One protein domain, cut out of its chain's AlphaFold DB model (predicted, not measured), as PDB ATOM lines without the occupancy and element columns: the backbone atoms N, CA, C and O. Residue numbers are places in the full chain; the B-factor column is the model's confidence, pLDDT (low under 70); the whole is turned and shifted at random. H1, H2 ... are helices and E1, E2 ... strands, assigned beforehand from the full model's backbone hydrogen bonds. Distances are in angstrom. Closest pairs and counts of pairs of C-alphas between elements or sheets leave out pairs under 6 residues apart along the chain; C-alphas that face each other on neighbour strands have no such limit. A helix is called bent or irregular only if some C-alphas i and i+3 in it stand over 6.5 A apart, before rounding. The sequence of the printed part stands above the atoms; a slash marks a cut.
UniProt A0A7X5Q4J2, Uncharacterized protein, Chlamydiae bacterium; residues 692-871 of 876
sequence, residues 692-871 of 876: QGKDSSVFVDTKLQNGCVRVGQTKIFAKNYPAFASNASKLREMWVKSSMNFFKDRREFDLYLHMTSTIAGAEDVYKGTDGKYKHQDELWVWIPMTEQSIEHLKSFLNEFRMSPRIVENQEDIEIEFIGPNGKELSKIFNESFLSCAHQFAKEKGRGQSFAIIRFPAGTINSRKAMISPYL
ATOM      1  N   GLN A 692      34.406  26.556 -52.011       92.38
ATOM      2  CA  GLN A 692      35.001  27.034 -53.264       92.38
ATOM      3  C   GLN A 692      36.355  26.374 -53.578       92.38
ATOM      4  O   GLN A 692      36.959  26.698 -54.599       92.38
ATOM      5  N   GLY A 693      36.849  25.478 -52.717       87.69
ATOM      6  CA  GLY A 693      38.173  24.872 -52.850       87.69
ATOM      7  C   GLY A 693      39.328  25.839 -52.574       87.69
ATOM      8  O   GLY A 693      40.443  25.583 -53.023       87.69
ATOM      9  N   LYS A 694      39.065  26.952 -51.877       91.62
ATOM     10  CA  LYS A 694      40.074  27.924 -51.435       91.62
ATOM     11  C   LYS A 694      40.570  27.583 -50.028       91.62
ATOM     12  O   LYS A 694      39.921  26.832 -49.295       91.62
ATOM     13  N   ASP A 695      41.699  28.176 -49.651       86.44
ATOM     14  CA  ASP A 695      42.248  28.050 -48.301       86.44
ATOM     15  C   ASP A 695      41.230  28.521 -47.256       86.44
ATOM     16  O   ASP A 695      40.605  29.574 -47.392       86.44
ATOM     17  N   SER A 696      41.028  27.697 -46.229       89.56
ATOM     18  CA  SER A 696      40.053  27.914 -45.159       89.56
ATOM     19  C   SER A 696      40.490  27.191 -43.888       89.56
ATOM     20  O   SER A 696      41.262  26.231 -43.938       89.56
ATOM     21  N   SER A 697      39.962  27.618 -42.742       86.94
ATOM     22  CA  SER A 697      40.285  27.023 -41.440       86.94
ATOM     23  C   SER A 697      39.404  25.829 -41.039       86.94
ATOM     24  O   SER A 697      39.633  25.235 -39.987       86.94
ATOM     25  N   VAL A 698      38.428  25.428 -41.869       89.00
ATOM     26  CA  VAL A 698      37.372  24.449 -41.516       89.00
ATOM     27  C   VAL A 698      37.929  23.117 -40.989       89.00
ATOM     28  O   VAL A 698      37.383  22.564 -40.037       89.00
ATOM     29  N   PHE A 699      39.024  22.617 -41.571       90.50
ATOM     30  CA  PHE A 699      39.636  21.324 -41.218       90.50
ATOM     31  C   PHE A 699      40.959  21.447 -40.446       90.50
ATOM     32  O   PHE A 699      41.658  20.446 -40.265       90.50
ATOM     33  N   VAL A 700      41.325  22.654 -39.999       84.56
ATOM     34  CA  VAL A 700      42.604  22.900 -39.305       84.56
ATOM     35  C   VAL A 700      42.655  22.173 -37.964       84.56
ATOM     36  O   VAL A 700      43.696  21.622 -37.610       84.56
ATOM     37  N   ASP A 701      41.529  22.083 -37.252       84.69
ATOM     38  CA  ASP A 701      41.448  21.394 -35.964       84.69
ATOM     39  C   ASP A 701      41.387  19.860 -36.129       84.69
ATOM     40  O   ASP A 701      40.420  19.195 -35.761       84.69
ATOM     41  N   THR A 702      42.452  19.257 -36.666       88.31
ATOM     42  CA  THR A 702      42.579  17.808 -36.905       88.31
ATOM     43  C   THR A 702      43.762  17.217 -36.139       88.31
ATOM     44  O   THR A 702      44.859  17.765 -36.167       88.31
ATOM     45  N   LYS A 703      43.554  16.086 -35.452       89.81
ATOM     46  CA  LYS A 703      44.582  15.389 -34.664       89.81
ATOM     47  C   LYS A 703      44.778  13.959 -35.140       89.81
ATOM     48  O   LYS A 703      43.827  13.291 -35.539       89.81
ATOM     49  N   LEU A 704      46.025  13.514 -35.044       91.44
ATOM     50  CA  LEU A 704      46.426  12.122 -35.188       91.44
ATOM     51  C   LEU A 704      46.421  11.495 -33.793       91.44
ATOM     52  O   LEU A 704      47.051  12.032 -32.882       91.44
ATOM     53  N   GLN A 705      45.667  10.417 -33.606       89.06
ATOM     54  CA  GLN A 705      45.484   9.767 -32.310       89.06
ATOM     55  C   GLN A 705      45.680   8.259 -32.430       89.06
ATOM     56  O   GLN A 705      45.365   7.657 -33.455       89.06
ATOM     57  N   ASN A 706      46.235   7.673 -31.368       89.94
ATOM     58  CA  ASN A 706      46.417   6.232 -31.183       89.94
ATOM     59  C   ASN A 706      47.173   5.504 -32.313       89.94
ATOM     60  O   ASN A 706      47.100   4.286 -32.418       89.94
ATOM     61  N   GLY A 707      47.891   6.244 -33.162       90.06
ATOM     62  CA  GLY A 707      48.652   5.710 -34.294       90.06
ATOM     63  C   GLY A 707      47.821   5.209 -35.482       90.06
ATOM     64  O   GLY A 707      48.427   4.856 -36.485       90.06
ATOM     65  N   CYS A 708      46.484   5.212 -35.404       93.06
ATOM     66  CA  CYS A 708      45.606   4.726 -36.480       93.06
ATOM     67  C   CYS A 708      44.426   5.647 -36.835       93.06
ATOM     68  O   CYS A 708      43.797   5.467 -37.879       93.06
ATOM     69  N   VAL A 709      44.134   6.669 -36.020       95.06
ATOM     70  CA  VAL A 709      42.964   7.536 -36.215       95.06
ATOM     71  C   VAL A 709      43.363   8.962 -36.568       95.06
ATOM     72  O   VAL A 709      44.228   9.565 -35.926       95.06
ATOM     73  N   ARG A 710      42.662   9.547 -37.541       94.81
ATOM     74  CA  ARG A 710      42.661  10.987 -37.806       94.81
ATOM     75  C   ARG A 710      41.285  11.559 -37.475       94.81
ATOM     76  O   ARG A 710      40.314  11.270 -38.166       94.81
ATOM     77  N   VAL A 711      41.202  12.386 -36.432       94.44
ATOM     78  CA  VAL A 711      39.942  12.975 -35.946       94.44
ATOM     79  C   VAL A 711      39.959  14.500 -36.044       94.44
ATOM     80  O   VAL A 711      40.785  15.173 -35.419       94.44
ATOM     81  N   GLY A 712      39.046  15.056 -36.834       92.81
ATOM     82  CA  GLY A 712      38.829  16.489 -37.019       92.81
ATOM     83  C   GLY A 712      37.586  17.007 -36.298       92.81
ATOM     84  O   GLY A 712      36.686  16.239 -35.947       92.81
ATOM     85  N   GLN A 713      37.545  18.317 -36.060       91.81
ATOM     86  CA  GLN A 713      36.368  19.009 -35.550       91.81
ATOM     87  C   GLN A 713      36.183  20.361 -36.254       91.81
ATOM     88  O   GLN A 713      37.141  21.088 -36.496       91.81
ATOM     89  N   THR A 714      34.936  20.716 -36.545       91.31
ATOM     90  CA  THR A 714      34.517  22.068 -36.918       91.31
ATOM     91  C   THR A 714      33.395  22.487 -35.979       91.31
ATOM     92  O   THR A 714      32.359  21.824 -35.909       91.31
ATOM     93  N   LYS A 715      33.582  23.595 -35.260       89.50
ATOM     94  CA  LYS A 715      32.520  24.232 -34.474       89.50
ATOM     95  C   LYS A 715      31.849  25.310 -35.330       89.50
ATOM     96  O   LYS A 715      32.546  26.146 -35.900       89.50
ATOM     97  N   ILE A 716      30.523  25.290 -35.421       91.44
ATOM     98  CA  ILE A 716      29.729  26.324 -36.104       91.44
ATOM     99  C   ILE A 716      28.684  26.888 -35.147       91.44
ATOM    100  O   ILE A 716      28.196  26.176 -34.274       91.44
ATOM    101  N   PHE A 717      28.308  28.151 -35.303       90.81
ATOM    102  CA  PHE A 717      27.204  28.705 -34.525       90.81
ATOM    103  C   PHE A 717      25.868  28.305 -35.148       90.81
ATOM    104  O   PHE A 717      25.779  28.092 -36.358       90.81
ATOM    105  N   ALA A 718      24.801  28.277 -34.349       88.50
ATOM    106  CA  ALA A 718      23.460  27.950 -34.839       88.50
ATOM    107  C   ALA A 718      23.032  28.814 -36.044       88.50
ATOM    108  O   ALA A 718      22.423  28.318 -36.991       88.50
ATOM    109  N   LYS A 719      23.426  30.095 -36.067       89.62
ATOM    110  CA  LYS A 719      23.180  31.000 -37.204       89.62
ATOM    111  C   LYS A 719      23.955  30.651 -38.472       89.62
ATOM    112  O   LYS A 719      23.506  31.018 -39.550       89.62
ATOM    113  N   ASN A 720      25.089  29.961 -38.365       92.81
ATOM    114  CA  ASN A 720      25.860  29.532 -39.530       92.81
ATOM    115  C   ASN A 720      25.309  28.245 -40.150       92.81
ATOM    116  O   ASN A 720      25.719  27.882 -41.252       92.81
ATOM    117  N   TYR A 721      24.382  27.548 -39.482       92.25
ATOM    118  CA  TYR A 721      23.846  26.285 -39.981       92.25
ATOM    119  C   TYR A 721      23.239  26.385 -41.394       92.25
ATOM    120  O   TYR A 721      23.545  25.522 -42.214       92.25
ATOM    121  N   PRO A 722      22.464  27.425 -41.770       93.06
ATOM    122  CA  PRO A 722      21.990  27.579 -43.148       93.06
ATOM    123  C   PRO A 722      23.126  27.649 -44.182       93.06
ATOM    124  O   PRO A 722      23.025  27.051 -45.257       93.06
ATOM    125  N   ALA A 723      24.226  28.336 -43.851       93.31
ATOM    126  CA  ALA A 723      25.406  28.422 -44.708       93.31
ATOM    127  C   ALA A 723      26.137  27.074 -44.794       93.31
ATOM    128  O   ALA A 723      26.533  26.662 -45.887       93.31
ATOM    129  N   PHE A 724      26.260  26.354 -43.673       94.81
ATOM    130  CA  PHE A 724      26.780  24.986 -43.638       94.81
ATOM    131  C   PHE A 724      25.933  24.049 -44.507       94.81
ATOM    132  O   PHE A 724      26.462  23.437 -45.430       94.81
ATOM    133  N   ALA A 725      24.619  23.993 -44.280       93.06
ATOM    134  CA  ALA A 725      23.692  23.122 -44.997       93.06
ATOM    135  C   ALA A 725      23.729  23.368 -46.514       93.06
ATOM    136  O   ALA A 725      23.769  22.419 -47.296       93.06
ATOM    137  N   SER A 726      23.811  24.635 -46.934       93.19
ATOM    138  CA  SER A 726      23.921  25.016 -48.352       93.19
ATOM    139  C   SER A 726      25.226  24.553 -49.012       93.19
ATOM    140  O   SER A 726      25.284  24.407 -50.233       93.19
ATOM    141  N   ASN A 727      26.278  24.319 -48.223       93.69
ATOM    142  CA  ASN A 727      27.606  23.931 -48.701       93.69
ATOM    143  C   ASN A 727      28.008  22.494 -48.319       93.69
ATOM    144  O   ASN A 727      29.072  22.036 -48.736       93.69
ATOM    145  N   ALA A 728      27.174  21.765 -47.572       91.75
ATOM    146  CA  ALA A 728      27.538  20.518 -46.898       91.75
ATOM    147  C   ALA A 728      28.104  19.447 -47.846       91.75
ATOM    148  O   ALA A 728      29.133  18.850 -47.541       91.75
ATOM    149  N   SER A 729      27.493  19.246 -49.021       89.38
ATOM    150  CA  SER A 729      27.978  18.273 -50.020       89.38
ATOM    151  C   SER A 729      29.416  18.589 -50.471       89.38
ATOM    152  O   SER A 729      30.291  17.726 -50.397       89.38
ATOM    153  N   LYS A 730      29.714  19.856 -50.797       91.19
ATOM    154  CA  LYS A 730      31.067  20.289 -51.195       91.19
ATOM    155  C   LYS A 730      32.076  20.202 -50.049       91.19
ATOM    156  O   LYS A 730      33.217  19.807 -50.269       91.19
ATOM    157  N   LEU A 731      31.672  20.557 -48.826       93.25
ATOM    158  CA  LEU A 731      32.537  20.454 -47.644       93.25
ATOM    159  C   LEU A 731      32.949  18.999 -47.388       93.25
ATOM    160  O   LEU A 731      34.132  18.715 -47.196       93.25
ATOM    161  N   ARG A 732      31.988  18.071 -47.448       92.56
ATOM    162  CA  ARG A 732      32.236  16.631 -47.296       92.56
ATOM    163  C   ARG A 732      33.127  16.095 -48.417       92.56
ATOM    164  O   ARG A 732      34.061  15.353 -48.132       92.56
ATOM    165  N   GLU A 733      32.907  16.511 -49.666       90.31
ATOM    166  CA  GLU A 733      33.773  16.147 -50.800       90.31
ATOM    167  C   GLU A 733      35.230  16.581 -50.561       90.31
ATOM    168  O   GLU A 733      36.161  15.781 -50.711       90.31
ATOM    169  N   MET A 734      35.434  17.830 -50.130       91.88
ATOM    170  CA  MET A 734      36.759  18.371 -49.817       91.88
ATOM    171  C   MET A 734      37.424  17.635 -48.650       91.88
ATOM    172  O   MET A 734      38.617  17.321 -48.723       91.88
ATOM    173  N   TRP A 735      36.662  17.309 -47.603       94.44
ATOM    174  CA  TRP A 735      37.152  16.526 -46.474       94.44
ATOM    175  C   TRP A 735      37.591  15.120 -46.892       94.44
ATOM    176  O   TRP A 735      38.729  14.737 -46.622       94.44
ATOM    177  N   VAL A 736      36.749  14.371 -47.616       92.88
ATOM    178  CA  VAL A 736      37.093  13.015 -48.079       92.88
ATOM    179  C   VAL A 736      38.322  13.047 -48.986       92.88
ATOM    180  O   VAL A 736      39.236  12.241 -48.817       92.88
ATOM    181  N   LYS A 737      38.409  14.019 -49.902       91.38
ATOM    182  CA  LYS A 737      39.591  14.210 -50.756       91.38
ATOM    183  C   LYS A 737      40.862  14.454 -49.932       91.38
ATOM    184  O   LYS A 737      41.904  13.876 -50.243       91.38
ATOM    185  N   SER A 738      40.784  15.274 -48.880       92.06
ATOM    186  CA  SER A 738      41.899  15.513 -47.949       92.06
ATOM    187  C   SER A 738      42.299  14.244 -47.192       92.06
ATOM    188  O   SER A 738      43.486  13.935 -47.083       92.06
ATOM    189  N   SER A 739      41.323  13.475 -46.709       94.31
ATOM    190  CA  SER A 739      41.537  12.206 -46.006       94.31
ATOM    191  C   SER A 739      42.212  11.160 -46.896       94.31
ATOM    192  O   SER A 739      43.218  10.577 -46.502       94.31
ATOM    193  N   MET A 740      41.751  10.999 -48.138       92.75
ATOM    194  CA  MET A 740      42.367  10.089 -49.109       92.75
ATOM    195  C   MET A 740      43.799  10.478 -49.468       92.75
ATOM    196  O   MET A 740      44.657   9.609 -49.610       92.75
ATOM    197  N   ASN A 741      44.059  11.772 -49.667       93.38
ATOM    198  CA  ASN A 741      45.410  12.242 -49.962       93.38
ATOM    199  C   ASN A 741      46.348  11.965 -48.786       93.38
ATOM    200  O   ASN A 741      47.439  11.454 -49.004       93.38
ATOM    201  N   PHE A 742      45.895  12.198 -47.554       94.19
ATOM    202  CA  PHE A 742      46.675  11.876 -46.362       94.19
ATOM    203  C   PHE A 742      46.956  10.370 -46.235       94.19
ATOM    204  O   PHE A 742      48.094   9.988 -45.980       94.19
ATOM    205  N   PHE A 743      45.961   9.511 -46.491       94.56
ATOM    206  CA  PHE A 743      46.133   8.052 -46.461       94.56
ATOM    207  C   PHE A 743      47.183   7.548 -47.460       94.56
ATOM    208  O   PHE A 743      47.903   6.591 -47.177       94.56
ATOM    209  N   LYS A 744      47.291   8.181 -48.638       93.62
ATOM    210  CA  LYS A 744      48.315   7.815 -49.634       93.62
ATOM    211  C   LYS A 744      49.729   7.977 -49.080       93.62
ATOM    212  O   LYS A 744      50.576   7.143 -49.394       93.62
ATOM    213  N   ASP A 745      49.941   9.006 -48.265       93.12
ATOM    214  CA  ASP A 745      51.243   9.342 -47.691       93.12
ATOM    215  C   ASP A 745      51.494   8.622 -46.358       93.12
ATOM    216  O   ASP A 745      52.635   8.292 -46.040       93.12
ATOM    217  N   ARG A 746      50.435   8.364 -45.580       94.25
ATOM    218  CA  ARG A 746      50.489   7.739 -44.252       94.25
ATOM    219  C   ARG A 746      49.414   6.670 -44.091       94.25
ATOM    220  O   ARG A 746      48.312   6.932 -43.605       94.25
ATOM    221  N   ARG A 747      49.745   5.453 -44.525       93.00
ATOM    222  CA  ARG A 747      48.826   4.304 -44.534       93.00
ATOM    223  C   ARG A 747      48.511   3.756 -43.148       93.00
ATOM    224  O   ARG A 747      47.545   3.018 -43.016       93.00
ATOM    225  N   GLU A 748      49.313   4.101 -42.145       91.81
ATOM    226  CA  GLU A 748      49.083   3.720 -40.755       91.81
ATOM    227  C   GLU A 748      47.795   4.336 -40.183       91.81
ATOM    228  O   GLU A 748      47.193   3.752 -39.290       91.81
ATOM    229  N   PHE A 749      47.329   5.466 -40.734       94.56
ATOM    230  CA  PHE A 749      46.055   6.084 -40.365       94.56
ATOM    231  C   PHE A 749      44.959   5.666 -41.339       94.56
ATOM    232  O   PHE A 749      44.935   6.127 -42.480       94.56
ATOM    233  N   ASP A 750      44.025   4.835 -40.895       95.12
ATOM    234  CA  ASP A 750      42.996   4.234 -41.745       95.12
ATOM    235  C   ASP A 750      41.556   4.495 -41.264       95.12
ATOM    236  O   ASP A 750      40.615   4.224 -42.009       95.12
ATOM    237  N   LEU A 751      41.375   5.111 -40.089       96.81
ATOM    238  CA  LEU A 751      40.085   5.596 -39.594       96.81
ATOM    239  C   LEU A 751      40.043   7.129 -39.579       96.81
ATOM    240  O   LEU A 751      40.783   7.782 -38.838       96.81
ATOM    241  N   TYR A 752      39.144   7.710 -40.376       97.31
ATOM    242  CA  TYR A 752      39.001   9.158 -40.514       97.31
ATOM    243  C   TYR A 752      37.640   9.602 -40.003       97.31
ATOM    244  O   TYR A 752      36.603   9.194 -40.526       97.31
ATOM    245  N   LEU A 753      37.665  10.470 -38.998       97.19
ATOM    246  CA  LEU A 753      36.487  11.007 -38.336       97.19
ATOM    247  C   LEU A 753      36.500  12.528 -38.436       97.19
ATOM    248  O   LEU A 753      37.542  13.151 -38.230       97.19
ATOM    249  N   HIS A 754      35.360  13.148 -38.717       95.56
ATOM    250  CA  HIS A 754      35.237  14.603 -38.646       95.56
ATOM    251  C   HIS A 754      33.896  15.016 -38.081       95.56
ATOM    252  O   HIS A 754      32.856  14.677 -38.630       95.56
ATOM    253  N   MET A 755      33.930  15.746 -36.975       94.56
ATOM    254  CA  MET A 755      32.727  16.190 -36.289       94.56
ATOM    255  C   MET A 755      32.403  17.633 -36.666       94.56
ATOM    256  O   MET A 755      33.229  18.521 -36.466       94.56
ATOM    257  N   THR A 756      31.194  17.891 -37.148       93.69
ATOM    258  CA  THR A 756      30.642  19.243 -37.265       93.69
ATOM    259  C   THR A 756      29.634  19.453 -36.149       93.69
ATOM    260  O   THR A 756      28.572  18.832 -36.153       93.69
ATOM    261  N   SER A 757      29.992  20.300 -35.190       91.19
ATOM    262  CA  SER A 757      29.237  20.508 -33.953       91.19
ATOM    263  C   SER A 757      28.729  21.939 -33.834       91.19
ATOM    264  O   SER A 757      29.484  22.884 -34.090       91.19
ATOM    265  N   THR A 758      27.501  22.103 -33.362       90.62
ATOM    266  CA  THR A 758      26.893  23.402 -33.101       90.62
ATOM    267  C   THR A 758      27.293  23.914 -31.724       90.62
ATOM    268  O   THR A 758      27.166  23.217 -30.719       90.62
ATOM    269  N   ILE A 759      27.746  25.163 -31.674       88.25
ATOM    270  CA  ILE A 759      27.982  25.921 -30.444       88.25
ATOM    271  C   ILE A 759      26.964  27.055 -30.312       88.25
ATOM    272  O   ILE A 759      26.405  27.535 -31.303       88.25
ATOM    273  N   ALA A 760      26.708  27.473 -29.074       85.69
ATOM    274  CA  ALA A 760      25.754  28.534 -28.786       85.69
ATOM    275  C   ALA A 760      26.239  29.897 -29.288       85.69
ATOM    276  O   ALA A 760      27.407  30.251 -29.123       85.69
ATOM    277  N   GLY A 761      25.333  30.665 -29.901       87.12
ATOM    278  CA  GLY A 761      25.583  32.065 -30.229       87.12
ATOM    279  C   GLY A 761      25.539  32.943 -28.981       87.12
ATOM    280  O   GLY A 761      24.976  32.566 -27.953       87.12
ATOM    281  N   ALA A 762      26.080  34.159 -29.071       89.56
ATOM    282  CA  ALA A 762      26.133  35.052 -27.908       89.56
ATOM    283  C   ALA A 762      24.741  35.370 -27.326       89.56
ATOM    284  O   ALA A 762      24.566  35.470 -26.112       89.56
ATOM    285  N   GLU A 763      23.758  35.535 -28.214       89.50
ATOM    286  CA  GLU A 763      22.357  35.795 -27.866       89.50
ATOM    287  C   GLU A 763      21.699  34.595 -27.176       89.50
ATOM    288  O   GLU A 763      20.897  34.791 -26.265       89.50
ATOM    289  N   ASP A 764      22.039  33.372 -27.594       87.44
ATOM    290  CA  ASP A 764      21.464  32.148 -27.033       87.44
ATOM    291  C   ASP A 764      21.931  31.969 -25.587       87.44
ATOM    292  O   ASP A 764      21.118  31.750 -24.691       87.44
ATOM    293  N   VAL A 765      23.232  32.177 -25.355       88.50
ATOM    294  CA  VAL A 765      23.842  32.133 -24.021       88.50
ATOM    295  C   VAL A 765      23.255  33.214 -23.108       88.50
ATOM    296  O   VAL A 765      22.876  32.934 -21.973       88.50
ATOM    297  N   TYR A 766      23.110  34.448 -23.608       92.06
ATOM    298  CA  TYR A 766      22.560  35.557 -22.818       92.06
ATOM    299  C   TYR A 766      21.102  35.327 -22.403       92.06
ATOM    300  O   TYR A 766      20.693  35.715 -21.311       92.06
ATOM    301  N   LYS A 767      20.305  34.689 -23.268       90.00
ATOM    302  CA  LYS A 767      18.894  34.378 -22.996       90.00
ATOM    303  C   LYS A 767      18.698  33.071 -22.227       90.00
ATOM    304  O   LYS A 767      17.572  32.803 -21.811       90.00
ATOM    305  N   GLY A 768      19.747  32.262 -22.055       84.12
ATOM    306  CA  GLY A 768      19.647  30.910 -21.495       84.12
ATOM    307  C   GLY A 768      18.813  29.972 -22.369       84.12
ATOM    308  O   GLY A 768      17.997  29.201 -21.861       84.12
ATOM    309  N   THR A 769      18.934  30.104 -23.693       81.94
ATOM    310  CA  THR A 769      18.218  29.282 -24.685       81.94
ATOM    311  C   THR A 769      19.141  28.347 -25.466       81.94
ATOM    312  O   THR A 769      18.716  27.768 -26.466       81.94
ATOM    313  N   ASP A 770      20.393  28.210 -25.037       76.25
ATOM    314  CA  ASP A 770      21.380  27.314 -25.623       76.25
ATOM    315  C   ASP A 770      20.944  25.837 -25.549       76.25
ATOM    316  O   ASP A 770      20.198  25.413 -24.666       76.25
ATOM    317  N   GLY A 771      21.344  25.054 -26.557       69.75
ATOM    318  CA  GLY A 771      21.037  23.619 -26.655       69.75
ATOM    319  C   GLY A 771      19.657  23.269 -27.231       69.75
ATOM    320  O   GLY A 771      19.344  22.092 -27.376       69.75
ATOM    321  N   LYS A 772      18.827  24.253 -27.606       75.94
ATOM    322  CA  LYS A 772      17.506  24.026 -28.233       75.94
ATOM    323  C   LYS A 772      17.513  24.348 -29.724       75.94
ATOM    324  O   LYS A 772      16.853  25.287 -30.175       75.94
ATOM    325  N   TYR A 773      18.255  23.568 -30.497       85.25
ATOM    326  CA  TYR A 773      18.356  23.760 -31.943       85.25
ATOM    327  C   TYR A 773      17.456  22.782 -32.702       85.25
ATOM    328  O   TYR A 773      17.270  21.642 -32.292       85.25
ATOM    329  N   LYS A 774      16.873  23.241 -33.814       86.38
ATOM    330  CA  LYS A 774      15.994  22.408 -34.657       86.38
ATOM    331  C   LYS A 774      16.762  21.510 -35.627       86.38
ATOM    332  O   LYS A 774      16.163  20.627 -36.230       86.38
ATOM    333  N   HIS A 775      18.040  21.798 -35.853       90.69
ATOM    334  CA  HIS A 775      18.893  21.045 -36.762       90.69
ATOM    335  C   HIS A 775      19.700  19.967 -36.030       90.69
ATOM    336  O   HIS A 775      19.687  19.892 -34.804       90.69
ATOM    337  N   GLN A 776      20.400  19.139 -36.803       91.69
ATOM    338  CA  GLN A 776      21.281  18.085 -36.305       91.69
ATOM    339  C   GLN A 776      22.744  18.420 -36.611       91.69
ATOM    340  O   GLN A 776      23.051  19.037 -37.633       91.69
ATOM    341  N   ASP A 777      23.626  17.982 -35.722       93.94
ATOM    342  CA  ASP A 777      25.070  17.951 -35.931       93.94
ATOM    343  C   ASP A 777      25.474  16.667 -36.670       93.94
ATOM    344  O   ASP A 777      24.669  15.745 -36.825       93.94
ATOM    345  N   GLU A 778      26.715  16.604 -37.157       94.62
ATOM    346  CA  GLU A 778      27.186  15.491 -37.991       94.62
ATOM    347  C   GLU A 778      28.540  14.953 -37.519       94.62
ATOM    348  O   GLU A 778      29.449  15.710 -37.176       94.62
ATOM    349  N   LEU A 779      28.707  13.633 -37.570       95.69
ATOM    350  CA  LEU A 779      29.994  12.949 -37.494       95.69
ATOM    351  C   LEU A 779      30.222  12.188 -38.799       95.69
ATOM    352  O   LEU A 779      29.516  11.229 -39.113       95.69
ATOM    353  N   TRP A 780      31.206  12.634 -39.570       96.00
ATOM    354  CA  TRP A 780      31.588  12.043 -40.844       96.00
ATOM    355  C   TRP A 780      32.615  10.943 -40.621       96.00
ATOM    356  O   TRP A 780      33.569  11.127 -39.867       96.00
ATOM    357  N   VAL A 781      32.432   9.814 -41.300       97.00
ATOM    358  CA  VAL A 781      33.250   8.612 -41.136       97.00
ATOM    359  C   VAL A 781      33.705   8.107 -42.498       97.00
ATOM    360  O   VAL A 781      32.880   7.750 -43.339       97.00
ATOM    361  N   TRP A 782      35.018   8.042 -42.706       96.56
ATOM    362  CA  TRP A 782      35.628   7.504 -43.922       96.56
ATOM    363  C   TRP A 782      36.721   6.483 -43.583       96.56
ATOM    364  O   TRP A 782      37.505   6.691 -42.656       96.56
ATOM    365  N   ILE A 783      36.772   5.394 -44.357       95.62
ATOM    366  CA  ILE A 783      37.796   4.342 -44.281       95.62
ATOM    367  C   ILE A 783      38.199   3.878 -45.696       95.62
ATOM    368  O   ILE A 783      37.369   3.931 -46.609       95.62
ATOM    369  N   PRO A 784      39.434   3.378 -45.905       92.88
ATOM    370  CA  PRO A 784      39.914   2.872 -47.194       92.88
ATOM    371  C   PRO A 784      39.407   1.463 -47.569       92.88
ATOM    372  O   PRO A 784      39.796   0.957 -48.619       92.88
ATOM    373  N   MET A 785      38.542   0.837 -46.755       91.50
ATOM    374  CA  MET A 785      37.985  -0.517 -46.959       91.50
ATOM    375  C   MET A 785      39.026  -1.649 -46.999       91.50
ATOM    376  O   MET A 785      38.893  -2.619 -47.743       91.50
ATOM    377  N   THR A 786      40.065  -1.545 -46.175       93.00
ATOM    378  CA  THR A 786      40.950  -2.671 -45.831       93.00
ATOM    379  C   THR A 786      40.380  -3.444 -44.640       93.00
ATOM    380  O   THR A 786      39.628  -2.869 -43.850       93.00
ATOM    381  N   GLU A 787      40.763  -4.714 -44.460       92.94
ATOM    382  CA  GLU A 787      40.354  -5.514 -43.288       92.94
ATOM    383  C   GLU A 787      40.664  -4.789 -41.969       92.94
ATOM    384  O   GLU A 787      39.774  -4.614 -41.139       92.94
ATOM    385  N   GLN A 788      41.877  -4.242 -41.845       93.56
ATOM    386  CA  GLN A 788      42.305  -3.468 -40.679       93.56
ATOM    387  C   GLN A 788      41.419  -2.235 -40.425       93.56
ATOM    388  O   GLN A 788      40.946  -2.027 -39.309       93.56
ATOM    389  N   SER A 789      41.108  -1.456 -41.466       94.44
ATOM    390  CA  SER A 789      40.269  -0.261 -41.315       94.44
ATOM    391  C   SER A 789      38.832  -0.593 -40.906       94.44
ATOM    392  O   SER A 789      38.187   0.173 -40.188       94.44
ATOM    393  N   ILE A 790      38.332  -1.758 -41.334       95.69
ATOM    394  CA  ILE A 790      37.020  -2.273 -40.944       95.69
ATOM    395  C   ILE A 790      37.039  -2.664 -39.464       95.69
ATOM    396  O   ILE A 790      36.107  -2.315 -38.743       95.69
ATOM    397  N   GLU A 791      38.088  -3.340 -38.990       94.38
ATOM    398  CA  GLU A 791      38.247  -3.682 -37.570       94.38
ATOM    399  C   GLU A 791      38.346  -2.437 -36.684       94.38
ATOM    400  O   GLU A 791      37.627  -2.338 -35.687       94.38
ATOM    401  N   HIS A 792      39.153  -1.446 -37.075       96.12
ATOM    402  CA  HIS A 792      39.255  -0.174 -36.356       96.12
ATOM    403  C   HIS A 792      37.912   0.570 -36.306       96.12
ATOM    404  O   HIS A 792      37.532   1.077 -35.248       96.12
ATOM    405  N   LEU A 793      37.155   0.595 -37.410       96.75
ATOM    406  CA  LEU A 793      35.813   1.179 -37.429       96.75
ATOM    407  C   LEU A 793      34.842   0.411 -36.520       96.75
ATOM    408  O   LEU A 793      34.109   1.032 -35.753       96.75
ATOM    409  N   LYS A 794      34.838  -0.927 -36.564       96.12
ATOM    410  CA  LYS A 794      33.998  -1.757 -35.684       96.12
ATOM    411  C   LYS A 794      34.325  -1.531 -34.212       96.12
ATOM    412  O   LYS A 794      33.409  -1.418 -33.402       96.12
ATOM    413  N   SER A 795      35.610  -1.454 -33.869       95.25
ATOM    414  CA  SER A 795      36.065  -1.154 -32.510       95.25
ATOM    415  C   SER A 795      35.560   0.216 -32.055       95.25
ATOM    416  O   SER A 795      34.901   0.291 -31.021       95.25
ATOM    417  N   PHE A 796      35.750   1.262 -32.871       96.31
ATOM    418  CA  PHE A 796      35.229   2.597 -32.576       96.31
ATOM    419  C   PHE A 796      33.713   2.591 -32.347       96.31
ATOM    420  O   PHE A 796      33.246   3.101 -31.336       96.31
ATOM    421  N   LEU A 797      32.930   2.009 -33.261       96.19
ATOM    422  CA  LEU A 797      31.468   2.014 -33.166       96.19
ATOM    423  C   LEU A 797      30.960   1.259 -31.923       96.19
ATOM    424  O   LEU A 797      30.047   1.742 -31.250       96.19
ATOM    425  N   ASN A 798      31.572   0.118 -31.586       94.44
ATOM    426  CA  ASN A 798      31.178  -0.688 -30.425       94.44
ATOM    427  C   ASN A 798      31.424   0.020 -29.089       94.44
ATOM    428  O   ASN A 798      30.633  -0.164 -28.162       94.44
ATOM    429  N   GLU A 799      32.487   0.817 -28.999       94.00
ATOM    430  CA  GLU A 799      32.769   1.655 -27.833       94.00
ATOM    431  C   GLU A 799      31.894   2.917 -27.851       94.00
ATOM    432  O   GLU A 799      31.260   3.274 -26.860       94.00
ATOM    433  N   PHE A 800      31.775   3.571 -29.008       94.19
ATOM    434  CA  PHE A 800      31.072   4.844 -29.144       94.19
ATOM    435  C   PHE A 800      29.566   4.737 -28.882       94.19
ATOM    436  O   PHE A 800      28.985   5.661 -28.315       94.19
ATOM    437  N   ARG A 801      28.925   3.601 -29.205       92.06
ATOM    438  CA  ARG A 801      27.506   3.359 -28.861       92.06
ATOM    439  C   ARG A 801      27.235   3.370 -27.353       92.06
ATOM    440  O   ARG A 801      26.095   3.571 -26.955       92.06
ATOM    441  N   MET A 802      28.264   3.152 -26.527       90.81
ATOM    442  CA  MET A 802      28.168   3.181 -25.064       90.81
ATOM    443  C   MET A 802      28.339   4.593 -24.490       90.81
ATOM    444  O   MET A 802      28.202   4.785 -23.283       90.81
ATOM    445  N   SER A 803      28.638   5.589 -25.331       90.12
ATOM    446  CA  SER A 803      28.778   6.977 -24.899       90.12
ATOM    447  C   SER A 803      27.473   7.486 -24.278       90.12
ATOM    448  O   SER A 803      26.431   7.377 -24.931       90.12
ATOM    449  N   PRO A 804      27.496   8.113 -23.082       88.19
ATOM    450  CA  PRO A 804      26.287   8.634 -22.438       88.19
ATOM    451  C   PRO A 804      25.467   9.537 -23.361       88.19
ATOM    452  O   PRO A 804      24.250   9.424 -23.424       88.19
ATOM    453  N   ARG A 805      26.145  10.359 -24.173       87.31
ATOM    454  CA  ARG A 805      25.511  11.265 -25.142       87.31
ATOM    455  C   ARG A 805      24.782  10.541 -26.270       87.31
ATOM    456  O   ARG A 805      23.789  11.055 -26.771       87.31
ATOM    457  N   ILE A 806      25.276   9.374 -26.670       88.81
ATOM    458  CA  ILE A 806      24.655   8.537 -27.698       88.81
ATOM    459  C   ILE A 806      23.472   7.771 -27.105       88.81
ATOM    460  O   ILE A 806      22.408   7.742 -27.711       88.81
ATOM    461  N   VAL A 807      23.630   7.226 -25.894       88.25
ATOM    462  CA  VAL A 807      22.567   6.510 -25.174       88.25
ATOM    463  C   VAL A 807      21.385   7.434 -24.857       88.25
ATOM    464  O   VAL A 807      20.243   7.068 -25.108       88.25
ATOM    465  N   GLU A 808      21.649   8.649 -24.367       87.44
ATOM    466  CA  GLU A 808      20.620   9.656 -24.048       87.44
ATOM    467  C   GLU A 808      19.804  10.104 -25.270       87.44
ATOM    468  O   GLU A 808      18.668  10.538 -25.107       87.44
ATOM    469  N   ASN A 809      20.365  10.003 -26.480       85.62
ATOM    470  CA  ASN A 809      19.767  10.519 -27.718       85.62
ATOM    471  C   ASN A 809      19.542   9.414 -28.763       85.62
ATOM    472  O   ASN A 809      19.464   9.702 -29.954       85.62
ATOM    473  N   GLN A 810      19.469   8.145 -28.346       85.50
ATOM    474  CA  GLN A 810      19.437   6.999 -29.263       85.50
ATOM    475  C   GLN A 810      18.278   7.065 -30.274       85.50
ATOM    476  O   GLN A 810      18.439   6.624 -31.412       85.50
ATOM    477  N   GLU A 811      17.129   7.615 -29.874       84.94
ATOM    478  CA  GLU A 811      15.939   7.746 -30.726       84.94
ATOM    479  C   GLU A 811      16.071   8.849 -31.793       84.94
ATOM    480  O   GLU A 811      15.404   8.780 -32.822       84.94
ATOM    481  N   ASP A 812      16.972   9.814 -31.588       87.38
ATOM    482  CA  ASP A 812      17.174  10.980 -32.459       87.38
ATOM    483  C   ASP A 812      18.427  10.862 -33.351       87.38
ATOM    484  O   ASP A 812      18.845  11.834 -33.994       87.38
ATOM    485  N   ILE A 813      19.055   9.681 -33.376       90.12
ATOM    486  CA  ILE A 813      20.233   9.398 -34.200       90.12
ATOM    487  C   ILE A 813      19.815   8.849 -35.563       90.12
ATOM    488  O   ILE A 813      19.104   7.848 -35.672       90.12
ATOM    489  N   GLU A 814      20.349   9.458 -36.621       91.81
ATOM    490  CA  GLU A 814      20.170   8.998 -37.999       91.81
ATOM    491  C   GLU A 814      21.518   8.665 -38.636       91.81
ATOM    492  O   GLU A 814      22.519   9.337 -38.378       91.81
ATOM    493  N   ILE A 815      21.553   7.651 -39.506       92.94
ATOM    494  CA  ILE A 815      22.763   7.324 -40.266       92.94
ATOM    495  C   ILE A 815      22.486   7.414 -41.762       92.94
ATOM    496  O   ILE A 815      21.592   6.757 -42.299       92.94
ATOM    497  N   GLU A 816      23.302   8.211 -42.441       92.94
ATOM    498  CA  GLU A 816      23.267   8.417 -43.883       92.94
ATOM    499  C   GLU A 816      24.538   7.840 -44.522       92.94
ATOM    500  O   GLU A 816      25.658   8.168 -44.131       92.94
ATOM    501  N   PHE A 817      24.374   6.977 -45.527       92.00
ATOM    502  CA  PHE A 817      25.472   6.381 -46.289       92.00
ATOM    503  C   PHE A 817      25.533   6.972 -47.697       92.00
ATOM    504  O   PHE A 817      24.537   6.971 -48.430       92.00
ATOM    505  N   ILE A 818      26.722   7.426 -48.094       88.88
ATOM    506  CA  ILE A 818      26.976   8.084 -49.381       88.88
ATOM    507  C   ILE A 818      27.959   7.241 -50.213       88.88
ATOM    508  O   ILE A 818      28.851   6.576 -49.679       88.88
ATOM    509  N   GLY A 819      27.789   7.238 -51.539       86.00
ATOM    510  CA  GLY A 819      28.717   6.618 -52.497       86.00
ATOM    511  C   GLY A 819      28.520   5.108 -52.767       86.00
ATOM    512  O   GLY A 819      27.613   4.474 -52.222       86.00
ATOM    513  N   PRO A 820      29.368   4.510 -53.629       82.62
ATOM    514  CA  PRO A 820      29.201   3.150 -54.159       82.62
ATOM    515  C   PRO A 820      29.299   2.023 -53.114       82.62
ATOM    516  O   PRO A 820      28.544   1.055 -53.197       82.62
ATOM    517  N   ASN A 821      30.153   2.168 -52.100       83.81
ATOM    518  CA  ASN A 821      30.351   1.207 -51.008       83.81
ATOM    519  C   ASN A 821      29.448   1.495 -49.791       83.81
ATOM    520  O   ASN A 821      29.634   0.912 -48.723       83.81
ATOM    521  N   GLY A 822      28.440   2.368 -49.921       85.25
ATOM    522  CA  GLY A 822      27.537   2.707 -48.813       85.25
ATOM    523  C   GLY A 822      26.811   1.487 -48.224       85.25
ATOM    524  O   GLY A 822      26.585   1.418 -47.019       85.25
ATOM    525  N   LYS A 823      26.509   0.472 -49.048       86.81
ATOM    526  CA  LYS A 823      25.909  -0.794 -48.580       86.81
ATOM    527  C   LYS A 823      26.854  -1.629 -47.714       86.81
ATOM    528  O   LYS A 823      26.382  -2.319 -46.818       86.81
ATOM    529  N   GLU A 824      28.155  -1.598 -47.987       89.31
ATOM    530  CA  GLU A 824      29.160  -2.311 -47.189       89.31
ATOM    531  C   GLU A 824      29.371  -1.612 -45.847       89.31
ATOM    532  O   GLU A 824      29.286  -2.267 -44.812       89.31
ATOM    533  N   LEU A 825      29.502  -0.276 -45.850       90.94
ATOM    534  CA  LEU A 825      29.517   0.523 -44.617       90.94
ATOM    535  C   LEU A 825      28.267   0.262 -43.770       90.94
ATOM    536  O   LEU A 825      28.371   0.017 -42.573       90.94
ATOM    537  N   SER A 826      27.088   0.212 -44.395       92.00
ATOM    538  CA  SER A 826      25.840  -0.105 -43.698       92.00
ATOM    539  C   SER A 826      25.853  -1.475 -43.014       92.00
ATOM    540  O   SER A 826      25.199  -1.612 -41.982       92.00
ATOM    541  N   LYS A 827      26.543  -2.489 -43.552       91.62
ATOM    542  CA  LYS A 827      26.673  -3.790 -42.871       91.62
ATOM    543  C   LYS A 827      27.538  -3.668 -41.621       91.62
ATOM    544  O   LYS A 827      27.135  -4.141 -40.569       91.62
ATOM    545  N   ILE A 828      28.668  -2.965 -41.726       93.31
ATOM    546  CA  ILE A 828      29.579  -2.719 -40.598       93.31
ATOM    547  C   ILE A 828      28.845  -1.998 -39.457       93.31
ATOM    548  O   ILE A 828      28.932  -2.414 -38.305       93.31
ATOM    549  N   PHE A 829      28.075  -0.956 -39.781       94.06
ATOM    550  CA  PHE A 829      27.281  -0.214 -38.799       94.06
ATOM    551  C   PHE A 829      26.183  -1.070 -38.152       94.06
ATOM    552  O   PHE A 829      26.051  -1.044 -36.933       94.06
ATOM    553  N   ASN A 830      25.461  -1.886 -38.928       91.00
ATOM    554  CA  ASN A 830      24.458  -2.813 -38.383       91.00
ATOM    555  C   ASN A 830      25.059  -3.845 -37.415       91.00
ATOM    556  O   ASN A 830      24.390  -4.274 -36.481       91.00
ATOM    557  N   GLU A 831      26.302  -4.267 -37.647       90.81
ATOM    558  CA  GLU A 831      26.989  -5.252 -36.807       90.81
ATOM    559  C   GLU A 831      27.557  -4.654 -35.513       90.81
ATOM    560  O   GLU A 831      27.753  -5.385 -34.545       90.81
ATOM    561  N   SER A 832      27.902  -3.363 -35.496       91.75
ATOM    562  CA  SER A 832      28.758  -2.779 -34.445       91.75
ATOM    563  C   SER A 832      28.253  -1.466 -33.839       91.75
ATOM    564  O   SER A 832      28.918  -0.915 -32.968       91.75
ATOM    565  N   PHE A 833      27.091  -0.955 -34.252       91.50
ATOM    566  CA  PHE A 833      26.521   0.292 -33.732       91.50
ATOM    567  C   PHE A 833      25.053   0.131 -33.289       91.50
ATOM    568  O   PHE A 833      24.620  -0.968 -32.939       91.50
ATOM    569  N   LEU A 834      24.309   1.239 -33.215       84.88
ATOM    570  CA  LEU A 834      22.889   1.281 -32.876       84.88
ATOM    571  C   LEU A 834      22.018   0.722 -34.009       84.88
ATOM    572  O   LEU A 834      22.318   0.898 -35.189       84.88
ATOM    573  N   SER A 835      20.890   0.109 -33.645       81.81
ATOM    574  CA  SER A 835      19.846  -0.243 -34.609       81.81
ATOM    575  C   SER A 835      18.985   0.994 -34.888       81.81
ATOM    576  O   SER A 835      18.093   1.315 -34.106       81.81
ATOM    577  N   CYS A 836      19.281   1.715 -35.970       80.06
ATOM    578  CA  CYS A 836      18.545   2.914 -36.382       80.06
ATOM    579  C   CYS A 836      18.265   2.923 -37.893       80.06
ATOM    580  O   CYS A 836      18.765   2.090 -38.653       80.06
ATOM    581  N   ALA A 837      17.429   3.860 -38.348       75.81
ATOM    582  CA  ALA A 837      17.072   3.965 -39.759       75.81
ATOM    583  C   ALA A 837      18.292   4.355 -40.612       75.81
ATOM    584  O   ALA A 837      18.956   5.359 -40.354       75.81
ATOM    585  N   HIS A 838      18.570   3.561 -41.649       84.62
ATOM    586  CA  HIS A 838      19.638   3.829 -42.610       84.62
ATOM    587  C   HIS A 838      19.087   4.555 -43.835       84.62
ATOM    588  O   HIS A 838      18.221   4.036 -44.545       84.62
ATOM    589  N   GLN A 839      19.634   5.731 -44.120       87.00
ATOM    590  CA  GLN A 839      19.347   6.489 -45.331       87.00
ATOM    591  C   GLN A 839      20.466   6.281 -46.356       87.00
ATOM    592  O   GLN A 839      21.649   6.264 -46.023       87.00
ATOM    593  N   PHE A 840      20.094   6.123 -47.626       84.62
ATOM    594  CA  PHE A 840      21.042   6.011 -48.734       84.62
ATOM    595  C   PHE A 840      20.831   7.187 -49.685       84.62
ATOM    596  O   PHE A 840      19.817   7.247 -50.390       84.62
ATOM    597  N   ALA A 841      21.783   8.117 -49.718       77.81
ATOM    598  CA  ALA A 841      21.696   9.274 -50.596       77.81
ATOM    599  C   ALA A 841      21.905   8.858 -52.061       77.81
ATOM    600  O   ALA A 841      22.888   8.200 -52.415       77.81
ATOM    601  N   LYS A 842      20.987   9.265 -52.949       59.28
ATOM    602  CA  LYS A 842      21.112   9.072 -54.405       59.28
ATOM    603  C   LYS A 842      21.992  10.163 -55.023       59.28
ATOM    604  O   LYS A 842      21.531  10.899 -55.893       59.28
ATOM    605  N   GLU A 843      23.254  10.281 -54.621       56.94
ATOM    606  CA  GLU A 843      24.189  11.100 -55.399       56.94
ATOM    607  C   GLU A 843      24.556  10.347 -56.689       56.94
ATOM    608  O   GLU A 843      25.330   9.387 -56.714       56.94
ATOM    609  N   LYS A 844      23.915  10.749 -57.794       43.78
ATOM    610  CA  LYS A 844      24.232  10.269 -59.142       43.78
ATOM    611  C   LYS A 844      25.592  10.830 -59.572       43.78
ATOM    612  O   LYS A 844      25.655  11.888 -60.185       43.78
ATOM    613  N   GLY A 845      26.654  10.064 -59.332       47.34
ATOM    614  CA  GLY A 845      27.925  10.189 -60.050       47.34
ATOM    615  C   GLY A 845      29.162  10.269 -59.154       47.34
ATOM    616  O   GLY A 845      29.258  11.149 -58.319       47.34
ATOM    617  N   ARG A 846      30.119   9.354 -59.387       47.84
ATOM    618  CA  ARG A 846      31.560   9.407 -59.030       47.84
ATOM    619  C   ARG A 846      31.972   9.864 -57.608       47.84
ATOM    620  O   ARG A 846      33.149  10.151 -57.410       47.84
ATOM    621  N   GLY A 847      31.074   9.893 -56.627       60.53
ATOM    622  CA  GLY A 847      31.399  10.202 -55.232       60.53
ATOM    623  C   GLY A 847      32.102   9.045 -54.512       60.53
ATOM    624  O   GLY A 847      31.832   7.876 -54.785       60.53
ATOM    625  N   GLN A 848      33.013   9.375 -53.598       79.56
ATOM    626  CA  GLN A 848      33.661   8.428 -52.682       79.56
ATOM    627  C   GLN A 848      32.690   7.990 -51.578       79.56
ATOM    628  O   GLN A 848      31.743   8.713 -51.272       79.56
ATOM    629  N   SER A 849      32.919   6.820 -50.977       88.00
ATOM    630  CA  SER A 849      32.023   6.292 -49.943       88.00
ATOM    631  C   SER A 849      32.404   6.667 -48.529       88.00
ATOM    632  O   SER A 849      33.518   6.395 -48.104       88.00
ATOM    633  N   PHE A 850      31.447   7.221 -47.793       93.12
ATOM    634  CA  PHE A 850      31.573   7.590 -46.386       93.12
ATOM    635  C   PHE A 850      30.199   7.513 -45.706       93.12
ATOM    636  O   PHE A 850      29.165   7.427 -46.379       93.12
ATOM    637  N   ALA A 851      30.191   7.509 -44.376       94.56
ATOM    638  CA  ALA A 851      28.982   7.533 -43.562       94.56
ATOM    639  C   ALA A 851      28.877   8.854 -42.792       94.56
ATOM    640  O   ALA A 851      29.887   9.484 -42.474       94.56
ATOM    641  N   ILE A 852      27.650   9.263 -42.492       94.62
ATOM    642  CA  ILE A 852      27.334  10.421 -41.663       94.62
ATOM    643  C   ILE A 852      26.432   9.940 -40.537       94.62
ATOM    644  O   ILE A 852      25.354   9.412 -40.797       94.62
ATOM    645  N   ILE A 853      26.861  10.151 -39.298       94.50
ATOM    646  CA  ILE A 853      26.027   9.970 -38.112       94.50
ATOM    647  C   ILE A 853      25.473  11.345 -37.746       94.50
ATOM    648  O   ILE A 853      26.250  12.263 -37.479       94.50
ATOM    649  N   ARG A 854      24.152  11.494 -37.758       93.69
ATOM    650  CA  ARG A 854      23.446  12.708 -37.347       93.69
ATOM    651  C   ARG A 854      22.929  12.539 -35.932       93.69
ATOM    652  O   ARG A 854      22.430  11.472 -35.588       93.69
ATOM    653  N   PHE A 855      23.048  13.583 -35.127       91.50
ATOM    654  CA  PHE A 855      22.571  13.609 -33.744       91.50
ATOM    655  C   PHE A 855      22.061  15.014 -33.400       91.50
ATOM    656  O   PHE A 855      22.409  15.969 -34.105       91.50
ATOM    657  N   PRO A 856      21.236  15.181 -32.348       91.38
ATOM    658  CA  PRO A 856      20.735  16.494 -31.955       91.38
ATOM    659  C   PRO A 856      21.867  17.516 -31.790       91.38
ATOM    660  O   PRO A 856      22.924  17.219 -31.226       91.38
ATOM    661  N   ALA A 857      21.670  18.717 -32.334       90.25
ATOM    662  CA  ALA A 857      22.721  19.721 -32.344       90.25
ATOM    663  C   ALA A 857      23.085  20.192 -30.926       90.25
ATOM    664  O   ALA A 857      22.216  20.452 -30.094       90.25
ATOM    665  N   GLY A 858      24.385  20.333 -30.664       83.25
ATOM    666  CA  GLY A 858      24.932  20.692 -29.353       83.25
ATOM    667  C   GLY A 858      25.179  19.506 -28.412       83.25
ATOM    668  O   GLY A 858      25.825  19.689 -27.381       83.25
ATOM    669  N   THR A 859      24.747  18.288 -28.766       83.94
ATOM    670  CA  THR A 859      24.917  17.088 -27.925       83.94
ATOM    671  C   THR A 859      26.375  16.630 -27.826       83.94
ATOM    672  O   THR A 859      26.831  16.227 -26.753       83.94
ATOM    673  N   ILE A 860      27.127  16.704 -28.931       84.75
ATOM    674  CA  ILE A 860      28.548  16.331 -28.990       84.75
ATOM    675  C   ILE A 860      29.349  17.509 -29.547       84.75
ATOM    676  O   ILE A 860      29.306  17.797 -30.738       84.75
ATOM    677  N   ASN A 861      30.095  18.199 -28.680       78.56
ATOM    678  CA  ASN A 861      30.766  19.463 -29.012       78.56
ATOM    679  C   ASN A 861      32.275  19.484 -28.705       78.56
ATOM    680  O   ASN A 861      32.934  20.513 -28.871       78.56
ATOM    681  N   SER A 862      32.850  18.367 -28.252       79.00
ATOM    682  CA  SER A 862      34.256  18.290 -27.847       79.00
ATOM    683  C   SER A 862      34.859  16.932 -28.184       79.00
ATOM    684  O   SER A 862      34.595  15.941 -27.499       79.00
ATOM    685  N   ARG A 863      35.757  16.884 -29.179       78.69
ATOM    686  CA  ARG A 863      36.420  15.623 -29.554       78.69
ATOM    687  C   ARG A 863      37.243  15.012 -28.414       78.69
ATOM    688  O   ARG A 863      37.179  13.804 -28.224       78.69
ATOM    689  N   LYS A 864      37.946  15.832 -27.611       73.38
ATOM    690  CA  LYS A 864      38.857  15.372 -26.538       73.38
ATOM    691  C   LYS A 864      38.138  14.513 -25.490       73.38
ATOM    692  O   LYS A 864      38.701  13.541 -25.010       73.38
ATOM    693  N   ALA A 865      36.915  14.900 -25.131       73.44
ATOM    694  CA  ALA A 865      36.167  14.282 -24.036       73.44
ATOM    695  C   ALA A 865      35.043  13.355 -24.517       73.44
ATOM    696  O   ALA A 865      34.633  12.478 -23.769       73.44
ATOM    697  N   MET A 866      34.529  13.548 -25.738       84.88
ATOM    698  CA  MET A 866      33.319  12.855 -26.201       84.88
ATOM    699  C   MET A 866      33.553  11.898 -27.377       84.88
ATOM    700  O   MET A 866      32.670  11.100 -27.666       84.88
ATOM    701  N   ILE A 867      34.714  11.959 -28.046       89.06
ATOM    702  CA  ILE A 867      35.062  11.073 -29.174       89.06
ATOM    703  C   ILE A 867      36.348  10.297 -28.876       89.06
ATOM    704  O   ILE A 867      36.346   9.073 -28.936       89.06
ATOM    705  N   SER A 868      37.426  10.994 -28.497       89.06
ATOM    706  CA  SER A 868      38.749  10.411 -28.226       89.06
ATOM    707  C   SER A 868      38.753   9.209 -27.267       89.06
ATOM    708  O   SER A 868      39.503   8.277 -27.548       89.06
ATOM    709  N   PRO A 869      37.942   9.165 -26.185       91.62
ATOM    710  CA  PRO A 869      37.913   8.007 -25.284       91.62
ATOM    711  C   PRO A 869      37.476   6.693 -25.942       91.62
ATOM    712  O   PRO A 869      37.828   5.632 -25.446       91.62
ATOM    713  N   TYR A 870      36.732   6.766 -27.047       93.38
ATOM    714  CA  TYR A 870      36.152   5.607 -27.733       93.38
ATOM    715  C   TYR A 870      36.953   5.187 -28.972       93.38
ATOM    716  O   TYR A 870      36.536   4.303 -29.714       93.38
ATOM    717  N   LEU A 871      38.079   5.853 -29.253       93.88
ATOM    718  CA  LEU A 871      38.904   5.536 -30.414       93.88
ATOM    719  C   LEU A 871      39.699   4.242 -30.196       93.88
ATOM    720  O   LEU A 871      40.223   4.037 -29.098       93.88
TER     721      LEU A 871
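Overview. This is residues 692 to 871 of the 876 residues of an uncharacterized protein of Chlamydiae bacterium (UniProt A0A7X5Q4J2). A twisted sheet of seven strands makes the middle of three layers, with the bent helix H1 over one face and H3 and H5 over the other. The short H2 lies farthest out, beyond one end of E3, and H6 grazes the sheet. The 180 printed residues hold, in order, E1 E2 H1 E3 H2 E4 H3 H4 E5 H5 E6 E7 H6, a mixed class of helices and strands. The sheet's order is E1 E2 E3 E4 E7 E5 E6, mixed, and the whole is compact, with a radius of gyration of the C-alphas of 15.8 A and spans of 50 by 38 by 34 A.

Along the chain. E1 is residues 702 to 705, from C-alpha 702 at (42.579, 17.808, -36.905), and E2 is 709 to 717, 26.4 A long. H1, residues 718 to 745, was assigned as one helix by its hydrogen bonds but is bent: C-alphas 726 and 729 are 8.0 A apart. Its arms are H1a, 718 to 726, irregular with C-alphas 719 and 722 7.0 A apart, and H1b, 729 to 745, 25.0 A. E3 is 751 to 759, 25.4 A; H2 762 to 767; E4 776 to 782; H3 787 to 800, 19.8 A; H4 804 to 808; E5 814 to 818; H5 822 to 832; E6 838 to 840; E7 850 to 856, 20.1 A. H6, 863 to 866, ends at C-alpha 866 (33.319, 12.855, -26.201).

Arrangement. The hairpin E1 and E2 is antiparallel, with N 703 and O 711 at 2.9 A. E2 and E3 are parallel, with N 712 and O 753 at 2.8 A; with H1 they form a strand-helix-strand unit, a helix joining parallel neighbours, by a right-handed crossover. E4 and E7 are antiparallel, with N 779 and O 853 at 2.8 A. H1b is over E3 and E4, height 9.6 A, about perpendicular to H1a at 80 degrees. H3 lies on the opposite face from H1b. H3 and H5 touch, closest at the C-alphas of Asn 798 and Ser 832, 5.1 A, at a steep tilt of 52 degrees, the same way. H2 is not on the sheet; H4 is only just not on it, with 4 pairs of C-alphas within 10 A. In H2, H3, H4 and H5 every O i to N i+4 pair is within hydrogen-bond range; H1a has 3 of 5, H1b 12 of 13, and H6 is too short for one.

Size, cuts and confidence. The farthest C-alphas, of Lys 767 and Glu 787, are 49.6 A apart. The printed part has no cut and no long link. Its mean pLDDT is 88.8, under 70 at residue 771 and residues 842 to 847.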